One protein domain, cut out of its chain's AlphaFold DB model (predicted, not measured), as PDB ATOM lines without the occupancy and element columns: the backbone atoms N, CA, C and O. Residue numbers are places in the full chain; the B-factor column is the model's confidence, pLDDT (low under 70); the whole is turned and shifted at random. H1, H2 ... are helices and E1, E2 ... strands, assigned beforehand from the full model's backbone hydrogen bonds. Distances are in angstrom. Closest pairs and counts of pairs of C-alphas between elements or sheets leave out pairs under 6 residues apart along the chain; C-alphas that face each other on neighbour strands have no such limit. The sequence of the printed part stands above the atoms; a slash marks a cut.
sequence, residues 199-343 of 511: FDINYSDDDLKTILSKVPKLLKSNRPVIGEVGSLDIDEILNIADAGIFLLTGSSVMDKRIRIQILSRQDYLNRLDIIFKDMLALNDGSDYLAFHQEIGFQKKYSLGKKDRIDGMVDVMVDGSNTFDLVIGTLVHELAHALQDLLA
ATOM      1  N   PHE A 199      60.611 -24.802  22.938       56.75
ATOM      2  CA  PHE A 199      59.508 -24.260  23.706       56.75
ATOM      3  C   PHE A 199      58.301 -24.367  22.781       56.75
ATOM      4  O   PHE A 199      58.166 -23.578  21.860       56.75
ATOM      5  N   ASP A 200      57.529 -25.440  22.947       76.75
ATOM      6  CA  ASP A 200      56.191 -25.534  22.370       76.75
ATOM      7  C   ASP A 200      55.244 -25.265  23.550       76.75
ATOM      8  O   ASP A 200      54.968 -26.168  24.353       76.75
ATOM      9  N   ILE A 201      54.833 -24.008  23.738       86.81
ATOM     10  CA  ILE A 201      53.839 -23.646  24.748       86.81
ATOM     11  C   ILE A 201      52.541 -24.364  24.391       86.81
ATOM     12  O   ILE A 201      51.996 -24.254  23.293       86.81
ATOM     13  N   ASN A 202      52.035 -25.126  25.355       91.12
ATOM     14  CA  ASN A 202      50.826 -25.909  25.193       91.12
ATOM     15  C   ASN A 202      49.928 -25.704  26.410       91.12
ATOM     16  O   ASN A 202      50.346 -25.972  27.538       91.12
ATOM     17  N   TYR A 203      48.698 -25.256  26.174       94.38
ATOM     18  CA  TYR A 203      47.710 -25.049  27.225       94.38
ATOM     19  C   TYR A 203      46.774 -26.252  27.322       94.38
ATOM     20  O   TYR A 203      46.218 -26.711  26.323       94.38
ATOM     21  N   SER A 204      46.554 -26.753  28.536       95.50
ATOM     22  CA  SER A 204      45.451 -27.682  28.788       95.50
ATOM     23  C   SER A 204      44.111 -26.939  28.874       95.50
ATOM     24  O   SER A 204      44.068 -25.739  29.149       95.50
ATOM     25  N   ASP A 205      42.994 -27.658  28.723       95.00
ATOM     26  CA  ASP A 205      41.647 -27.092  28.910       95.00
ATOM     27  C   ASP A 205      41.475 -26.402  30.278       95.00
ATOM     28  O   ASP A 205      40.746 -25.413  30.397       95.00
ATOM     29  N   ASP A 206      42.123 -26.929  31.320       96.81
ATOM     30  CA  ASP A 206      42.071 -26.364  32.670       96.81
ATOM     31  C   ASP A 206      42.917 -25.087  32.783       96.81
ATOM     32  O   ASP A 206      42.502 -24.146  33.470       96.81
ATOM     33  N   ASP A 207      44.043 -25.003  32.066       96.81
ATOM     34  CA  ASP A 207      44.844 -23.777  31.976       96.81
ATOM     35  C   ASP A 207      44.050 -22.676  31.267       96.81
ATOM     36  O   ASP A 207      43.899 -21.579  31.811       96.81
ATOM     37  N   LEU A 208      43.458 -22.990  30.106       97.31
ATOM     38  CA  LEU A 208      42.641 -22.054  29.328       97.31
ATOM     39  C   LEU A 208      41.474 -21.511  30.157       97.31
ATOM     40  O   LEU A 208      41.285 -20.298  30.246       97.31
ATOM     41  N   LYS A 209      40.725 -22.384  30.842       96.75
ATOM     42  CA  LYS A 209      39.643 -21.955  31.747       96.75
ATOM     43  C   LYS A 209      40.162 -21.063  32.867       96.75
ATOM     44  O   LYS A 209      39.548 -20.043  33.176       96.75
ATOM     45  N   THR A 210      41.286 -21.427  33.477       97.50
ATOM     46  CA  THR A 210      41.861 -20.671  34.595       97.50
ATOM     47  C   THR A 210      42.275 -19.267  34.161       97.50
ATOM     48  O   THR A 210      41.937 -18.297  34.841       97.50
ATOM     49  N   ILE A 211      42.956 -19.140  33.022       97.88
ATOM     50  CA  ILE A 211      43.429 -17.857  32.487       97.88
ATOM     51  C   ILE A 211      42.243 -16.998  32.034       97.88
ATOM     52  O   ILE A 211      42.080 -15.872  32.509       97.88
ATOM     53  N   LEU A 212      41.369 -17.541  31.182       97.75
ATOM     54  CA  LEU A 212      40.295 -16.776  30.544       97.75
ATOM     55  C   LEU A 212      39.151 -16.421  31.509       97.75
ATOM     56  O   LEU A 212      38.501 -15.391  31.330       97.75
ATOM     57  N   SER A 213      38.951 -17.173  32.601       96.50
ATOM     58  CA  SER A 213      37.956 -16.840  33.644       96.50
ATOM     59  C   SER A 213      38.171 -15.479  34.318       96.50
ATOM     60  O   SER A 213      37.264 -14.944  34.960       96.50
ATOM     61  N   LYS A 214      39.361 -14.888  34.172       96.06
ATOM     62  CA  LYS A 214      39.687 -13.568  34.720       96.06
ATOM     63  C   LYS A 214      39.128 -12.416  33.884       96.06
ATOM     64  O   LYS A 214      38.909 -11.329  34.425       96.06
ATOM     65  N   VAL A 215      38.864 -12.652  32.598       96.38
ATOM     66  CA  VAL A 215      38.479 -11.623  31.620       96.38
ATOM     67  C   VAL A 215      37.240 -10.822  32.049       96.38
ATOM     68  O   VAL A 215      37.345  -9.594  32.098       96.38
ATOM     69  N   PRO A 216      36.113 -11.430  32.483       93.25
ATOM     70  CA  PRO A 216      34.934 -10.668  32.912       93.25
ATOM     71  C   PRO A 216      35.214  -9.673  34.046       93.25
ATOM     72  O   PRO A 216      34.645  -8.581  34.101       93.25
ATOM     73  N   LYS A 217      36.123 -10.020  34.967       92.81
ATOM     74  CA  LYS A 217      36.518  -9.130  36.065       92.81
ATOM     75  C   LYS A 217      37.383  -7.970  35.567       92.81
ATOM     76  O   LYS A 217      37.231  -6.856  36.067       92.81
ATOM     77  N   LEU A 218      38.282  -8.222  34.617       93.88
ATOM     78  CA  LEU A 218      39.149  -7.197  34.031       93.88
ATOM     79  C   LEU A 218      38.348  -6.200  33.189       93.88
ATOM     80  O   LEU A 218      38.529  -4.992  33.362       93.88
ATOM     81  N   LEU A 219      37.382  -6.689  32.406       92.00
ATOM     82  CA  LEU A 219      36.425  -5.872  31.656       92.00
ATOM     83  C   LEU A 219      35.642  -4.903  32.561       92.00
ATOM     84  O   LEU A 219      35.421  -3.751  32.204       92.00
ATOM     85  N   LYS A 220      35.272  -5.328  33.776       90.12
ATOM     86  CA  LYS A 220      34.555  -4.487  34.759       90.12
ATOM     87  C   LYS A 220      35.454  -3.474  35.475       90.12
ATOM     88  O   LYS A 220      34.951  -2.650  36.240       90.12
ATOM     89  N   SER A 221      36.775  -3.546  35.302       86.94
ATOM     90  CA  SER A 221      37.701  -2.751  36.107       86.94
ATOM     91  C   SER A 221      37.718  -1.266  35.731       86.94
ATOM     92  O   SER A 221      38.025  -0.456  36.600       86.94
ATOM     93  N   ASN A 222      37.372  -0.902  34.486       82.00
ATOM     94  CA  ASN A 222      37.456   0.462  33.928       82.00
ATOM     95  C   ASN A 222      38.810   1.166  34.166       82.00
ATOM     96  O   ASN A 222      38.895   2.392  34.098       82.00
ATOM     97  N   ARG A 223      39.868   0.409  34.484       87.94
ATOM     98  CA  ARG A 223      41.214   0.934  34.731       87.94
ATOM     99  C   ARG A 223      42.025   0.879  33.441       87.94
ATOM    100  O   ARG A 223      41.859  -0.089  32.694       87.94
ATOM    101  N   PRO A 224      42.901   1.869  33.195       91.38
ATOM    102  CA  PRO A 224      43.859   1.762  32.112       91.38
ATOM    103  C   PRO A 224      44.836   0.611  32.382       91.38
ATOM    104  O   PRO A 224      45.141   0.310  33.541       91.38
ATOM    105  N   VAL A 225      45.335  -0.023  31.321       93.31
ATOM    106  CA  VAL A 225      46.351  -1.077  31.437       93.31
ATOM    107  C   VAL A 225      47.651  -0.496  31.992       93.31
ATOM    108  O   VAL A 225      48.164  -0.995  32.989       93.31
ATOM    109  N   ILE A 226      48.115   0.617  31.426       92.75
ATOM    110  CA  ILE A 226      49.267   1.402  31.872       92.75
ATOM    111  C   ILE A 226      48.776   2.792  32.277       92.75
ATOM    112  O   ILE A 226      48.235   3.543  31.471       92.75
ATOM    113  N   GLY A 227      48.984   3.164  33.538       83.94
ATOM    114  CA  GLY A 227      48.625   4.483  34.055       83.94
ATOM    115  C   GLY A 227      49.270   4.762  35.409       83.94
ATOM    116  O   GLY A 227      49.782   3.853  36.058       83.94
ATOM    117  N   GLU A 228      49.233   6.022  35.851       72.94
ATOM    118  CA  GLU A 228      49.924   6.471  37.073       72.94
ATOM    119  C   GLU A 228      49.410   5.801  38.362       72.94
ATOM    120  O   GLU A 228      50.141   5.708  39.349       72.94
ATOM    121  N   VAL A 229      48.157   5.323  38.378       68.19
ATOM    122  CA  VAL A 229      47.544   4.673  39.545       68.19
ATOM    123  C   VAL A 229      46.733   3.449  39.119       68.19
ATOM    124  O   VAL A 229      45.753   3.564  38.388       68.19
ATOM    125  N   GLY A 230      47.085   2.282  39.666       63.69
ATOM    126  CA  GLY A 230      46.262   1.073  39.575       63.69
ATOM    127  C   GLY A 230      46.334   0.324  38.242       63.69
ATOM    128  O   GLY A 230      45.330  -0.306  37.895       63.69
ATOM    129  N   SER A 231      47.482   0.376  37.556       80.50
ATOM    130  CA  SER A 231      47.773  -0.371  36.325       80.50
ATOM    131  C   SER A 231      47.431  -1.857  36.444       80.50
ATOM    132  O   SER A 231      47.430  -2.442  37.536       80.50
ATOM    133  N   LEU A 232      47.103  -2.455  35.307       88.06
ATOM    134  CA  LEU A 232      46.943  -3.896  35.195       88.06
ATOM    135  C   LEU A 232      48.311  -4.558  35.014       88.06
ATOM    136  O   LEU A 232      49.303  -3.899  34.705       88.06
ATOM    137  N   ASP A 233      48.355  -5.860  35.268       91.50
ATOM    138  CA  ASP A 233      49.548  -6.663  35.041       91.50
ATOM    139  C   ASP A 233      49.669  -6.962  33.538       91.50
ATOM    140  O   ASP A 233      48.773  -7.570  32.949       91.50
ATOM    141  N   ILE A 234      50.745  -6.481  32.911       93.75
ATOM    142  CA  ILE A 234      50.982  -6.645  31.470       93.75
ATOM    143  C   ILE A 234      51.168  -8.126  31.134       93.75
ATOM    144  O   ILE A 234      50.600  -8.587  30.146       93.75
ATOM    145  N   ASP A 235      51.868  -8.886  31.979       94.00
ATOM    146  CA  ASP A 235      52.097 -10.316  31.751       94.00
ATOM    147  C   ASP A 235      50.773 -11.092  31.811       94.00
ATOM    148  O   ASP A 235      50.546 -12.024  31.040       94.00
ATOM    149  N   GLU A 236      49.845 -10.672  32.679       95.00
ATOM    150  CA  GLU A 236      48.495 -11.240  32.733       95.00
ATOM    151  C   GLU A 236      47.707 -10.972  31.442       95.00
ATOM    152  O   GLU A 236      47.008 -11.863  30.960       95.00
ATOM    153  N   ILE A 237      47.835  -9.778  30.861       95.94
ATOM    154  CA  ILE A 237      47.152  -9.403  29.615       95.94
ATOM    155  C   ILE A 237      47.739 -10.159  28.424       95.94
ATOM    156  O   ILE A 237      46.978 -10.708  27.627       95.94
ATOM    157  N   LEU A 238      49.068 -10.239  28.329       96.94
ATOM    158  CA  LEU A 238      49.750 -11.005  27.287       96.94
ATOM    159  C   LEU A 238      49.399 -12.495  27.367       96.94
ATOM    160  O   LEU A 238      49.115 -13.108  26.344       96.94
ATOM    161  N   ASN A 239      49.319 -13.061  28.575       96.62
ATOM    162  CA  ASN A 239      48.911 -14.452  28.769       96.62
ATOM    163  C   ASN A 239      47.430 -14.690  28.411       96.62
ATOM    164  O   ASN A 239      47.082 -15.754  27.910       96.62
ATOM    165  N   ILE A 240      46.541 -13.713  28.633       97.88
ATOM    166  CA  ILE A 240      45.143 -13.789  28.173       97.88
ATOM    167  C   ILE A 240      45.068 -13.765  26.644       97.88
ATOM    168  O   ILE A 240      44.331 -14.567  26.070       97.88
ATOM    169  N   ALA A 241      45.813 -12.862  25.996       97.94
ATOM    170  CA  ALA A 241      45.873 -12.788  24.539       97.94
ATOM    171  C   ALA A 241      46.377 -14.115  23.954       97.94
ATOM    172  O   ALA A 241      45.704 -14.701  23.109       97.94
ATOM    173  N   ASP A 242      47.498 -14.630  24.467       97.56
ATOM    174  CA  ASP A 242      48.091 -15.881  23.996       97.56
ATOM    175  C   ASP A 242      47.170 -17.086  24.214       97.56
ATOM    176  O   ASP A 242      46.892 -17.823  23.274       97.56
ATOM    177  N   ALA A 243      46.600 -17.248  25.413       97.81
ATOM    178  CA  ALA A 243      45.673 -18.342  25.704       97.81
ATOM    179  C   ALA A 243      44.412 -18.296  24.822       97.81
ATOM    180  O   ALA A 243      43.931 -19.333  24.362       97.81
ATOM    181  N   GLY A 244      43.865 -17.102  24.569       97.31
ATOM    182  CA  GLY A 244      42.714 -16.950  23.683       97.31
ATOM    183  C   GLY A 244      43.059 -17.238  22.220       97.31
ATOM    184  O   GLY A 244      42.279 -17.894  21.537       97.31
ATOM    185  N   ILE A 245      44.242 -16.845  21.744       96.81
ATOM    186  CA  ILE A 245      44.705 -17.189  20.391       96.81
ATOM    187  C   ILE A 245      45.012 -18.684  20.269       96.81
ATOM    188  O   ILE A 245      44.651 -19.306  19.267       96.81
ATOM    189  N   PHE A 246      45.608 -19.291  21.293       96.88
ATOM    190  CA  PHE A 246      45.834 -20.729  21.351       96.88
ATOM    191  C   PHE A 246      44.512 -21.496  21.264       96.88
ATOM    192  O   PHE A 246      44.416 -22.477  20.534       96.88
ATOM    193  N   LEU A 247      43.465 -21.030  21.948       96.56
ATOM    194  CA  LEU A 247      42.130 -21.625  21.863       96.56
ATOM    195  C   LEU A 247      41.559 -21.595  20.432       96.56
ATOM    196  O   LEU A 247      40.843 -22.518  20.042       96.56
ATOM    197  N   LEU A 248      41.874 -20.559  19.651       96.75
ATOM    198  CA  LEU A 248      41.413 -20.411  18.268       96.75
ATOM    199  C   LEU A 248      42.249 -21.215  17.265       96.75
ATOM    200  O   LEU A 248      41.697 -21.767  16.318       96.75
ATOM    201  N   THR A 249      43.566 -21.268  17.460       94.19
ATOM    202  CA  THR A 249      44.530 -21.730  16.440       94.19
ATOM    203  C   THR A 249      45.246 -23.031  16.801       94.19
ATOM    204  O   THR A 249      45.859 -23.668  15.946       94.19
ATOM    205  N   GLY A 250      45.208 -23.437  18.072       93.25
ATOM    206  CA  GLY A 250      45.988 -24.550  18.611       93.25
ATOM    207  C   GLY A 250      47.492 -24.277  18.706       93.25
ATOM    208  O   GLY A 250      48.269 -25.224  18.805       93.25
ATOM    209  N   SER A 251      47.932 -23.018  18.613       91.62
ATOM    210  CA  SER A 251      49.342 -22.621  18.716       91.62
ATOM    211  C   SER A 251      49.493 -21.335  19.521       91.62
ATOM    212  O   SER A 251      48.677 -20.426  19.394       91.62
ATOM    213  N   SER A 252      50.554 -21.248  20.324       93.06
ATOM    214  CA  SER A 252      50.910 -20.016  21.030       93.06
ATOM    215  C   SER A 252      51.508 -19.011  20.044       93.06
ATOM    216  O   SER A 252      52.259 -19.392  19.139       93.06
ATOM    217  N   VAL A 253      51.180 -17.729  20.207       91.44
ATOM    218  CA  VAL A 253      51.846 -16.627  19.496       91.44
ATOM    219  C   VAL A 253      53.223 -16.332  20.070       91.44
ATOM    220  O   VAL A 253      54.067 -15.804  19.353       91.44
ATOM    221  N   MET A 254      53.477 -16.718  21.322       88.88
ATOM    222  CA  MET A 254      54.784 -16.558  21.967       88.88
ATOM    223  C   MET A 254      55.833 -17.519  21.389       88.88
ATOM    224  O   MET A 254      57.026 -17.235  21.460       88.88
ATOM    225  N   ASP A 255      55.394 -18.605  20.744       86.88
ATOM    226  CA  ASP A 255      56.255 -19.515  19.973       86.88
ATOM    227  C   ASP A 255      56.468 -19.040  18.519       86.88
ATOM    228  O   ASP A 255      57.119 -19.714  17.713       86.88
ATOM    229  N   LYS A 256      55.876 -17.902  18.131       86.69
ATOM    230  CA  LYS A 256      56.013 -17.320  16.789       86.69
ATOM    231  C   LYS A 256      57.045 -16.202  16.794       86.69
ATOM    232  O   LYS A 256      57.409 -15.641  17.822       86.69
ATOM    233  N   ARG A 257      57.488 -15.826  15.594       85.25
ATOM    234  CA  ARG A 257      58.433 -14.727  15.362       85.25
ATOM    235  C   ARG A 257      57.742 -13.356  15.442       85.25
ATOM    236  O   ARG A 257      57.812 -12.560  14.506       85.25
ATOM    237  N   ILE A 258      57.037 -13.122  16.546       90.25
ATOM    238  CA  ILE A 258      56.249 -11.919  16.810       90.25
ATOM    239  C   ILE A 258      56.769 -11.273  18.092       90.25
ATOM    240  O   ILE A 258      56.826 -11.904  19.145       90.25
ATOM    241  N   ARG A 259      57.129  -9.996  18.015       91.62
ATOM    242  CA  ARG A 259      57.419  -9.161  19.177       91.62
ATOM    243  C   ARG A 259      56.146  -8.434  19.579       91.62
ATOM    244  O   ARG A 259      55.494  -7.828  18.738       91.62
ATOM    245  N   ILE A 260      55.791  -8.502  20.860       95.38
ATOM    246  CA  ILE A 260      54.551  -7.921  21.381       95.38
ATOM    247  C   ILE A 260      54.894  -6.919  22.476       95.38
ATOM    248  O   ILE A 260      55.593  -7.252  23.433       95.38
ATOM    249  N   GLN A 261      54.398  -5.689  22.346       95.56
ATOM    250  CA  GLN A 261      54.657  -4.615  23.298       95.56
ATOM    251  C   GLN A 261      53.367  -3.867  23.645       95.56
ATOM    252  O   GLN A 261      52.679  -3.341  22.775       95.56
ATOM    253  N   ILE A 262      53.067  -3.762  24.940       96.69
ATOM    254  CA  ILE A 262      52.051  -2.838  25.454       96.69
ATOM    255  C   ILE A 262      52.799  -1.654  26.062       96.69
ATOM    256  O   ILE A 262      53.544  -1.812  27.029       96.69
ATOM    257  N   LEU A 263      52.636  -0.478  25.465       95.81
ATOM    258  CA  LEU A 263      53.441   0.710  25.737       95.81
ATOM    259  C   LEU A 263      52.611   1.799  26.416       95.81
ATOM    260  O   LEU A 263      51.397   1.878  26.239       95.81
ATOM    261  N   SER A 264      53.258   2.678  27.185       94.81
ATOM    262  CA  SER A 264      52.610   3.928  27.596       94.81
ATOM    263  C   SER A 264      52.305   4.788  26.359       94.81
ATOM    264  O   SER A 264      52.973   4.640  25.334       94.81
ATOM    265  N   ARG A 265      51.361   5.741  26.442       93.56
ATOM    266  CA  ARG A 265      51.076   6.641  25.306       93.56
ATOM    267  C   ARG A 265      52.337   7.329  24.788       93.56
ATOM    268  O   ARG A 265      52.520   7.458  23.583       93.56
ATOM    269  N   GLN A 266      53.201   7.781  25.697       94.31
ATOM    270  CA  GLN A 266      54.428   8.475  25.322       94.31
ATOM    271  C   GLN A 266      55.404   7.537  24.610       94.31
ATOM    272  O   GLN A 266      55.959   7.919  23.583       94.31
ATOM    273  N   ASP A 267      55.586   6.316  25.114       95.06
ATOM    274  CA  ASP A 267      56.491   5.342  24.500       95.06
ATOM    275  C   ASP A 267      55.962   4.854  23.146       95.06
ATOM    276  O   ASP A 267      56.737   4.727  22.202       95.06
ATOM    277  N   TYR A 268      54.642   4.678  23.012       94.75
ATOM    278  CA  TYR A 268      53.979   4.373  21.741       94.75
ATOM    279  C   TYR A 268      54.228   5.470  20.693       94.75
ATOM    280  O   TYR A 268      54.647   5.187  19.572       94.75
ATOM    281  N   LEU A 269      54.046   6.743  21.067       94.19
ATOM    282  CA  LEU A 269      54.311   7.878  20.175       94.19
ATOM    283  C   LEU A 269      55.795   7.993  19.804       94.19
ATOM    284  O   LEU A 269      56.106   8.221  18.637       94.19
ATOM    285  N   ASN A 270      56.700   7.787  20.765       93.25
ATOM    286  CA  ASN A 270      58.144   7.772  20.512       93.25
ATOM    287  C   ASN A 270      58.525   6.654  19.530       93.25
ATOM    288  O   ASN A 270      59.370   6.851  18.658       93.25
ATOM    289  N   ARG A 271      57.896   5.480  19.655       90.44
ATOM    290  CA  ARG A 271      58.128   4.346  18.758       90.44
ATOM    291  C   ARG A 271      57.623   4.632  17.345       90.44
ATOM    292  O   ARG A 271      58.362   4.385  16.396       90.44
ATOM    293  N   LEU A 272      56.431   5.218  17.204       90.31
ATOM    294  CA  LEU A 272      55.932   5.697  15.909       90.31
ATOM    295  C   LEU A 272      56.892   6.710  15.272       90.31
ATOM    296  O   LEU A 272      57.180   6.608  14.085       90.31
ATOM    297  N   ASP A 273      57.423   7.655  16.050       89.25
ATOM    298  CA  ASP A 273      58.392   8.640  15.556       89.25
ATOM    299  C   ASP A 273      59.652   8.000  14.963       89.25
ATOM    300  O   ASP A 273      60.121   8.426  13.908       89.25
ATOM    301  N   ILE A 274      60.169   6.950  15.603       86.38
ATOM    302  CA  ILE A 274      61.323   6.197  15.097       86.38
ATOM    303  C   ILE A 274      60.981   5.509  13.769       86.38
ATOM    304  O   ILE A 274      61.733   5.643  12.806       86.38
ATOM    305  N   ILE A 275      59.831   4.829  13.693       84.88
ATOM    306  CA  ILE A 275      59.386   4.123  12.478       84.88
ATOM    307  C   ILE A 275      59.241   5.099  11.305       84.88
ATOM    308  O   ILE A 275      59.733   4.854  10.204       84.88
ATOM    309  N   PHE A 276      58.604   6.246  11.540       84.94
ATOM    310  CA  PHE A 276      58.382   7.231  10.489       84.94
ATOM    311  C   PHE A 276      59.648   7.988  10.084       84.94
ATOM    312  O   PHE A 276      59.760   8.370   8.917       84.94
ATOM    313  N   LYS A 277      60.622   8.174  10.991       84.31
ATOM    314  CA  LYS A 277      61.949   8.712  10.637       84.31
ATOM    315  C   LYS A 277      62.612   7.833   9.572       84.31
ATOM    316  O   LYS A 277      63.067   8.359   8.558       84.31
ATOM    317  N   ASP A 278      62.616   6.519   9.779       81.62
ATOM    318  CA  ASP A 278      63.207   5.559   8.841       81.62
ATOM    319  C   ASP A 278      62.455   5.528   7.504       81.62
ATOM    320  O   ASP A 278      63.074   5.563   6.441       81.62
ATOM    321  N   MET A 279      61.120   5.547   7.534       82.06
ATOM    322  CA  MET A 279      60.302   5.566   6.318       82.06
ATOM    323  C   MET A 279      60.531   6.832   5.474       82.06
ATOM    324  O   MET A 279      60.670   6.743   4.254       82.06
ATOM    325  N   LEU A 280      60.627   8.009   6.105       84.38
ATOM    326  CA  LEU A 280      60.905   9.271   5.408       84.38
ATOM    327  C   LEU A 280      62.313   9.301   4.796       84.38
ATOM    328  O   LEU A 280      62.484   9.848   3.705       84.38
ATOM    329  N   ALA A 281      63.308   8.702   5.461       84.00
ATOM    330  CA  ALA A 281      64.678   8.608   4.948       84.00
ATOM    331  C   ALA A 281      64.785   7.755   3.667       84.00
ATOM    332  O   ALA A 281      65.700   7.947   2.862       84.00
ATOM    333  N   LEU A 282      63.825   6.852   3.458       85.12
ATOM    334  CA  LEU A 282      63.726   5.967   2.296       85.12
ATOM    335  C   LEU A 282      62.770   6.486   1.206       85.12
ATOM    336  O   LEU A 282      62.470   5.756   0.263       85.12
ATOM    337  N   ASN A 283      62.303   7.734   1.300       83.88
ATOM    338  CA  ASN A 283      61.441   8.357   0.294       83.88
ATOM    339  C   ASN A 283      62.094   9.617  -0.306       83.88
ATOM    340  O   ASN A 283      62.797  10.363   0.377       83.88
ATOM    341  N   ASP A 284      61.877   9.841  -1.605       82.75
ATOM    342  CA  ASP A 284      62.545  10.884  -2.398       82.75
ATOM    343  C   ASP A 284      61.929  12.286  -2.237       82.75
ATOM    344  O   ASP A 284      62.411  13.257  -2.827       82.75
ATOM    345  N   GLY A 285      60.881  12.403  -1.419       81.88
ATOM    346  CA  GLY A 285      60.165  13.642  -1.156       81.88
ATOM    347  C   GLY A 285      58.830  13.764  -1.887       81.88
ATOM    348  O   GLY A 285      58.059  14.659  -1.530       81.88
ATOM    349  N   SER A 286      58.520  12.907  -2.872       82.25
ATOM    350  CA  SER A 286      57.277  13.011  -3.653       82.25
ATOM    351  C   SER A 286      56.026  12.882  -2.784       82.25
ATOM    352  O   SER A 286      55.054  13.610  -2.988       82.25
ATOM    353  N   ASP A 287      56.090  12.022  -1.765       79.44
ATOM    354  CA  ASP A 287      54.929  11.616  -0.969       79.44
ATOM    355  C   ASP A 287      54.953  12.190   0.450       79.44
ATOM    356  O   ASP A 287      54.132  11.829   1.293       79.44
ATOM    357  N   TYR A 288      55.873  13.114   0.749       83.56
ATOM    358  CA  TYR A 288      56.054  13.616   2.113       83.56
ATOM    359  C   TYR A 288      54.781  14.221   2.692       83.56
ATOM    360  O   TYR A 288      54.517  14.036   3.875       83.56
ATOM    361  N   LEU A 289      53.967  14.910   1.889       80.81
ATOM    362  CA  LEU A 289      52.700  15.452   2.378       80.81
ATOM    363  C   LEU A 289      51.740  14.340   2.826       80.81
ATOM    364  O   LEU A 289      51.146  14.459   3.897       80.81
ATOM    365  N   ALA A 290      51.621  13.271   2.037       78.12
ATOM    366  CA  ALA A 290      50.787  12.122   2.372       78.12
ATOM    367  C   ALA A 290      51.319  11.413   3.625       78.12
ATOM    368  O   ALA A 290      50.557  11.170   4.558       78.12
ATOM    369  N   PHE A 291      52.637  11.202   3.721       79.06
ATOM    370  CA  PHE A 291      53.249  10.637   4.925       79.06
ATOM    371  C   PHE A 291      53.018  11.499   6.164       79.06
ATOM    372  O   PHE A 291      52.666  10.966   7.206       79.06
ATOM    373  N   HIS A 292      53.156  12.824   6.086       81.50
ATOM    374  CA  HIS A 292      52.910  13.694   7.244       81.50
ATOM    375  C   HIS A 292      51.450  13.643   7.707       81.50
ATOM    376  O   HIS A 292      51.187  13.701   8.911       81.50
ATOM    377  N   GLN A 293      50.502  13.523   6.774       81.50
ATOM    378  CA  GLN A 293      49.090  13.338   7.102       81.50
ATOM    379  C   GLN A 293      48.855  11.990   7.788       81.50
ATOM    380  O   GLN A 293      48.217  11.960   8.840       81.50
ATOM    381  N   GLU A 294      49.437  10.915   7.258       81.25
ATOM    382  CA  GLU A 294      49.360   9.575   7.845       81.25
ATOM    383  C   GLU A 294      49.988   9.530   9.245       81.25
ATOM    384  O   GLU A 294      49.377   9.046  10.193       81.25
ATOM    385  N   ILE A 295      51.164  10.138   9.423       83.81
ATOM    386  CA  ILE A 295      51.824  10.289  10.726       83.81
ATOM    387  C   ILE A 295      50.895  10.995  11.713       83.81
ATOM    388  O   ILE A 295      50.714  10.537  12.842       83.81
ATOM    389  N   GLY A 296      50.309  12.123  11.300       84.88
ATOM    390  CA  GLY A 296      49.387  12.891  12.131       84.88
ATOM    391  C   GLY A 296      48.145  12.086  12.514       84.88
ATOM    392  O   GLY A 296      47.708  12.142  13.664       84.88
ATOM    393  N   PHE A 297      47.613  11.304  11.577       83.19
ATOM    394  CA  PHE A 297      46.480  10.419  11.800       83.19
ATOM    395  C   PHE A 297      46.821   9.301  12.795       83.19
ATOM    396  O   PHE A 297      46.171   9.192  13.836       83.19
ATOM    397  N   GLN A 298      47.893   8.545  12.549       85.44
ATOM    398  CA  GLN A 298      48.353   7.445  13.404       85.44
ATOM    399  C   GLN A 298      48.649   7.934  14.827       85.44
ATOM    400  O   GLN A 298      48.151   7.387  15.810       85.44
ATOM    401  N   LYS A 299      49.358   9.058  14.964       88.06
ATOM    402  CA  LYS A 299      49.642   9.671  16.270       88.06
ATOM    403  C   LYS A 299      48.419  10.228  16.989       88.06
ATOM    404  O   LYS A 299      48.520  10.516  18.182       88.06
ATOM    405  N   LYS A 300      47.296  10.448  16.311       87.50
ATOM    406  CA  LYS A 300      46.088  11.006  16.932       87.50
ATOM    407  C   LYS A 300      45.052   9.937  17.248       87.50
ATOM    408  O   LYS A 300      44.418  10.028  18.296       87.50
ATOM    409  N   TYR A 301      44.895   8.951  16.372       85.25
ATOM    410  CA  TYR A 301      43.762   8.030  16.407       85.25
ATOM    411  C   TYR A 301      44.157   6.562  16.556       85.25
ATOM    412  O   TYR A 301      43.365   5.788  17.089       85.25
ATOM    413  N   SER A 302      45.367   6.173  16.146       87.62
ATOM    414  CA  SER A 302      45.789   4.782  16.264       87.62
ATOM    415  C   SER A 302      46.152   4.406  17.704       87.62
ATOM    416  O   SER A 302      46.798   5.167  18.442       87.62
ATOM    417  N   LEU A 303      45.707   3.207  18.080       92.88
ATOM    418  CA  LEU A 303      45.944   2.558  19.369       92.88
ATOM    419  C   LEU A 303      46.815   1.308  19.237       92.88
ATOM    420  O   LEU A 303      47.240   0.765  20.252       92.88
ATOM    421  N   GLY A 304      47.055   0.846  18.014       94.69
ATOM    422  CA  GLY A 304      47.777  -0.374  17.710       94.69
ATOM    423  C   GLY A 304      48.443  -0.264  16.351       94.69
ATOM    424  O   GLY A 304      47.960   0.440  15.463       94.69
ATOM    425  N   LYS A 305      49.585  -0.922  16.205       92.38
ATOM    426  CA  LYS A 305      50.246  -1.046  14.914       92.38
ATOM    427  C   LYS A 305      51.019  -2.350  14.847       92.38
ATOM    428  O   LYS A 305      51.884  -2.607  15.688       92.38
ATOM    429  N   LYS A 306      50.750  -3.105  13.790       92.31
ATOM    430  CA  LYS A 306      51.628  -4.138  13.258       92.31
ATOM    431  C   LYS A 306      52.613  -3.536  12.253       92.31
ATOM    432  O   LYS A 306      52.252  -2.699  11.423       92.31
ATOM    433  N   ASP A 307      53.859  -3.986  12.302       87.31
ATOM    434  CA  ASP A 307      54.889  -3.688  11.305       87.31
ATOM    435  C   ASP A 307      55.878  -4.864  11.176       87.31
ATOM    436  O   ASP A 307      55.773  -5.859  11.896       87.31
ATOM    437  N   ARG A 308      56.843  -4.771  10.259       84.88
ATOM    438  CA  ARG A 308      57.976  -5.698  10.157       84.88
ATOM    439  C   ARG A 308      59.250  -4.968  10.558       84.88
ATOM    440  O   ARG A 308      59.823  -4.222   9.768       84.88
ATOM    441  N   ILE A 309      59.696  -5.184  11.791       82.62
ATOM    442  CA  ILE A 309      60.854  -4.490  12.364       82.62
ATOM    443  C   ILE A 309      61.844  -5.527  12.875       82.62
ATOM    444  O   ILE A 309      61.467  -6.545  13.452       82.62
ATOM    445  N   ASP A 310      63.128  -5.264  12.639       82.25
ATOM    446  CA  ASP A 310      64.234  -6.106  13.085       82.25
ATOM    447  C   ASP A 310      64.091  -7.584  12.656       82.25
ATOM    448  O   ASP A 310      64.374  -8.503  13.426       82.25
ATOM    449  N   GLY A 311      63.606  -7.831  11.434       78.62
ATOM    450  CA  GLY A 311      63.478  -9.185  10.879       78.62
ATOM    451  C   GLY A 311      62.387 -10.039  11.537       78.62
ATOM    452  O   GLY A 311      62.398 -11.261  11.379       78.62
ATOM    453  N   MET A 312      61.468  -9.417  12.282       85.25
ATOM    454  CA  MET A 312      60.330 -10.050  12.955       85.25
ATOM    455  C   MET A 312      59.044  -9.277  12.646       85.25
ATOM    456  O   MET A 312      59.093  -8.133  12.187       85.25
ATOM    457  N   VAL A 313      57.887  -9.872  12.944       89.88
ATOM    458  CA  VAL A 313      56.652  -9.088  13.048       89.88
ATOM    459  C   VAL A 313      56.666  -8.347  14.385       89.88
ATOM    460  O   VAL A 313      56.884  -8.968  15.422       89.88
ATOM    461  N   ASP A 314      56.450  -7.037  14.376       91.75
ATOM    462  CA  ASP A 314      56.393  -6.190  15.570       91.75
ATOM    463  C   ASP A 314      54.953  -5.721  15.770       91.75
ATOM    464  O   ASP A 314      54.351  -5.150  14.861       91.75
ATOM    465  N   VAL A 315      54.389  -5.980  16.946       96.00
ATOM    466  CA  VAL A 315      53.052  -5.543  17.348       96.00
ATOM    467  C   VAL A 315      53.187  -4.665  18.578       96.00
ATOM    468  O   VAL A 315      53.622  -5.115  19.641       96.00
ATOM    469  N   MET A 316      52.764  -3.412  18.447       96.19
ATOM    470  CA  MET A 316      52.740  -2.457  19.548       96.19
ATOM    471  C   MET A 316      51.338  -1.906  19.780       96.19
ATOM    472  O   MET A 316      50.622  -1.595  18.832       96.19
ATOM    473  N   VAL A 317      50.961  -1.759  21.051       97.62
ATOM    474  CA  VAL A 317      49.643  -1.270  21.476       97.62
ATOM    475  C   VAL A 317      49.788  -0.196  22.550       97.62
ATOM    476  O   VAL A 317      50.602  -0.316  23.467       97.62
ATOM    477  N   ASP A 318      48.966   0.845  22.465       96.31
ATOM    478  CA  ASP A 318      48.843   1.897  23.467       96.31
ATOM    479  C   ASP A 318      48.054   1.412  24.695       96.31
ATOM    480  O   ASP A 318      46.817   1.415  24.740       96.31
ATOM    481  N   GLY A 319      48.795   1.046  25.737       95.69
ATOM    482  CA  GLY A 319      48.285   0.584  27.021       95.69
ATOM    483  C   GLY A 319      47.624   1.662  27.878       95.69
ATOM    484  O   GLY A 319      47.125   1.337  28.951       95.69
ATOM    485  N   SER A 320      47.579   2.933  27.463       94.06
ATOM    486  CA  SER A 320      46.941   3.998  28.259       94.06
ATOM    487  C   SER A 320      45.407   3.912  28.328       94.06
ATOM    488  O   SER A 320      44.763   4.727  28.994       94.06
ATOM    489  N   ASN A 321      44.820   2.897  27.692       93.12
ATOM    490  CA  ASN A 321      43.385   2.669  27.591       93.12
ATOM    491  C   ASN A 321      42.898   1.509  28.471       93.12
ATOM    492  O   ASN A 321      43.688   0.775  29.070       93.12
ATOM    493  N   THR A 322      41.576   1.356  28.575       93.00
ATOM    494  CA  THR A 322      40.932   0.292  29.356       93.00
ATOM    495  C   THR A 322      41.197  -1.100  28.780       93.00
ATOM    496  O   THR A 322      41.515  -1.252  27.602       93.00
ATOM    497  N   PHE A 323      41.068  -2.126  29.629       94.56
ATOM    498  CA  PHE A 323      41.372  -3.519  29.280       94.56
ATOM    499  C   PHE A 323      40.702  -3.993  27.984       94.56
ATOM    500  O   PHE A 323      41.378  -4.590  27.158       94.56
ATOM    501  N   ASP A 324      39.408  -3.719  27.804       93.38
ATOM    502  CA  ASP A 324      38.634  -4.060  26.602       93.38
ATOM    503  C   ASP A 324      39.248  -3.474  25.330       93.38
ATOM    504  O   ASP A 324      39.432  -4.194  24.351       93.38
ATOM    505  N   LEU A 325      39.613  -2.192  25.363       93.81
ATOM    506  CA  LEU A 325      40.184  -1.518  24.204       93.81
ATOM    507  C   LEU A 325      41.605  -2.011  23.907       93.81
ATOM    508  O   LEU A 325      41.935  -2.250  22.749       93.81
ATOM    509  N   VAL A 326      42.430  -2.212  24.940       96.50
ATOM    510  CA  VAL A 326      43.808  -2.701  24.776       96.50
ATOM    511  C   VAL A 326      43.832  -4.142  24.277       96.50
ATOM    512  O   VAL A 326      44.565  -4.430  23.340       96.50
ATOM    513  N   ILE A 327      43.041  -5.047  24.861       97.44
ATOM    514  CA  ILE A 327      43.044  -6.455  24.444       97.44
ATOM    515  C   ILE A 327      42.387  -6.636  23.069       97.44
ATOM    516  O   ILE A 327      42.900  -7.415  22.276       97.44
ATOM    517  N   GLY A 328      41.318  -5.890  22.752       96.62
ATOM    518  CA  GLY A 328      40.709  -5.903  21.418       96.62
ATOM    519  C   GLY A 328      41.697  -5.437  20.351       96.62
ATOM    520  O   GLY A 328      41.951  -6.157  19.391       96.62
ATOM    521  N   THR A 329      42.362  -4.301  20.597       97.06
ATOM    522  CA  THR A 329      43.419  -3.784  19.711       97.06
ATOM    523  C   THR A 329      44.579  -4.770  19.588       97.06
ATOM    524  O   THR A 329      45.020  -5.066  18.487       97.06
ATOM    525  N   LEU A 330      45.058  -5.338  20.699       98.38
ATOM    526  CA  LEU A 330      46.150  -6.308  20.675       98.38
ATOM    527  C   LEU A 330      45.808  -7.537  19.833       98.38
ATOM    528  O   LEU A 330      46.618  -7.959  19.015       98.38
ATOM    529  N   VAL A 331      44.622  -8.108  20.020       98.12
ATOM    530  CA  VAL A 331      44.190  -9.283  19.256       98.12
ATOM    531  C   VAL A 331      43.996  -8.935  17.781       98.12
ATOM    532  O   VAL A 331      44.364  -9.739  16.929       98.12
ATOM    533  N   HIS A 332      43.485  -7.743  17.474       97.44
ATOM    534  CA  HIS A 332      43.362  -7.241  16.107       97.44
ATOM    535  C   HIS A 332      44.730  -7.144  15.408       97.44
ATOM    536  O   HIS A 332      44.933  -7.731  14.346       97.44
ATOM    537  N   GLU A 333      45.718  -6.500  16.037       97.12
ATOM    538  CA  GLU A 333      47.075  -6.402  15.476       97.12
ATOM    539  C   GLU A 333      47.778  -7.768  15.401       97.12
ATOM    540  O   GLU A 333      48.510  -8.052  14.450       97.12
ATOM    541  N   LEU A 334      47.538  -8.659  16.371       97.69
ATOM    542  CA  LEU A 334      48.043 -10.033  16.326       97.69
ATOM    543  C   LEU A 334      47.397 -10.849  15.205       97.69
ATOM    544  O   LEU A 334      48.059 -11.713  14.637       97.69
ATOM    545  N   ALA A 335      46.148 -10.573  14.842       96.69
ATOM    546  CA  ALA A 335      45.522 -11.201  13.690       96.69
ATOM    547  C   ALA A 335      46.195 -10.760  12.383       96.69
ATOM    548  O   ALA A 335      46.512 -11.612  11.553       96.69
ATOM    549  N   HIS A 336      46.535  -9.474  12.238       94.50
ATOM    550  CA  HIS A 336      47.384  -9.017  11.132       94.50
ATOM    551  C   HIS A 336      48.772  -9.664  11.149       94.50
ATOM    552  O   HIS A 336      49.323  -9.966  10.090       94.50
ATOM    553  N   ALA A 337      49.358  -9.890  12.328       94.06
ATOM    554  CA  ALA A 337      50.632 -10.593  12.450       94.06
ATOM    555  C   ALA A 337      50.524 -12.065  12.020       94.06
ATOM    556  O   ALA A 337      51.395 -12.574  11.321       94.06
ATOM    557  N   LEU A 338      49.443 -12.753  12.395       93.38
ATOM    558  CA  LEU A 338      49.180 -14.129  11.976       93.38
ATOM    559  C   LEU A 338      48.923 -14.224  10.473       93.38
ATOM    560  O   LEU A 338      49.472 -15.120   9.837       93.38
ATOM    561  N   GLN A 339      48.159 -13.293   9.898       91.56
ATOM    562  CA  GLN A 339      48.008 -13.169   8.449       91.56
ATOM    563  C   GLN A 339      49.379 -13.068   7.768       91.56
ATOM    564  O   GLN A 339      49.637 -13.772   6.795       91.56
ATOM    565  N   ASP A 340      50.274 -12.240   8.311       88.75
ATOM    566  CA  ASP A 340      51.637 -12.053   7.805       88.75
ATOM    567  C   ASP A 340      52.436 -13.357   7.725       88.75
ATOM    568  O   ASP A 340      53.108 -13.640   6.734       88.75
ATOM    569  N   LEU A 341      52.293 -14.202   8.744       87.62
ATOM    570  CA  LEU A 341      52.981 -15.487   8.815       87.62
ATOM    571  C   LEU A 341      52.305 -16.587   7.981       87.62
ATOM    572  O   LEU A 341      52.993 -17.470   7.469       87.62
ATOM    573  N   LEU A 342      50.975 -16.576   7.873       89.88
ATOM    574  CA  LEU A 342      50.194 -17.643   7.236       89.88
ATOM    575  C   LEU A 342      49.981 -17.415   5.735       89.88
ATOM    576  O   LEU A 342      49.987 -18.378   4.968       89.88
ATOM    577  N   ALA A 343      49.829 -16.160   5.317       88.38
ATOM    578  CA  ALA A 343      49.606 -15.747   3.936       88.38
ATOM    579  C   ALA A 343      50.527 -14.564   3.560       88.38
ATOM    580  O   ALA A 343      50.050 -13.492   3.182       88.38
TER     581      ALA A 343
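Overview. This is residues 199 to 343 of the 511 residues of the protein "Serine protease, subtilase family" of Chloroflexi bacterium (UniProt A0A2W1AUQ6). What is the main shape? A small, strongly twisted sheet of E1, E3 and E2 is the middle layer, with the long helix H6 packed along one face and the first part of H4, residues 265 to 275, over the other. The helical hairpin of H4 and H5 reaches to one end of the longest axis, and H3 with H1 and H2 fills the other end. What is it made of? The 145 printed residues, mostly helix by class, include six named helices and three strands in the order H1 H2 H3 E1 H4 H5 E2 E3 H6, and the mixed sheet runs E1 E3 E2. How large is it? It is compact, with a radius of gyration of the C-alphas of 16.7 A, and spans 55 by 37 by 19 A.

Along the chain. Where do the first helices lie? H1 is residues 205 to 212, beginning at C-alpha 205 (41.647, -27.092, 28.910); H2 is residues 215 to 219, and H3 is residues 234 to 249, 22.3 A long. What follows? E1 is residues 258 to 263, H4 residues 265 to 281, 24.6 A, and H5 residues 288 to 301, 19.7 A. Where does the last helix end? After E2, residues 304 to 309, and E3, residues 312 to 318, 19.6 A, H6 covers residues 323 to 342 over 27.6 A, ending at C-alpha 342 (50.194, -17.643, 7.236).

Arrangement. How do the strands pair? E1 and E3 are parallel, with N 261 and O 315 2.9 A apart; E2 and E3 form an antiparallel hairpin, with N 314 and O 307 2.8 A apart. What is on the sheet? There are three layers, helices on both faces of a sheet: H3 and H6 on one face, H4 on the other. H6 is over E3 and E2 at a height of 8.5 A, with C-alphas 317 and 330 closest to E3 at 6.2 A; H4 has a height of 10.3 A. How do the helices meet? H4 and H5 touch at a shallow tilt of 13 degrees, opposite ways, C-alphas 269 and 299 closest at 6.3 A. H3 touches H1 at a steep tilt of 46 degrees, C-alphas 243 and 208 at 6.0 A, and H6 at 49 degrees, C-alphas 241 and 331 at 6.6 A. Are the helix backbones complete? In H1 to H6 every O i to N i+4 pair is within hydrogen-bond range.

Size, cuts and confidence. What is its greatest extent? The two C-alphas farthest apart, those of Asp 206 and Ser 286, are 55.7 A apart. Are there cuts or long links? The printed part has no cut, and the link from H2 to H3, 14 residues, is long. Where is confidence low? Residues 199, 229 and 230 are under 70; the mean pLDDT of the printed part is 90.2.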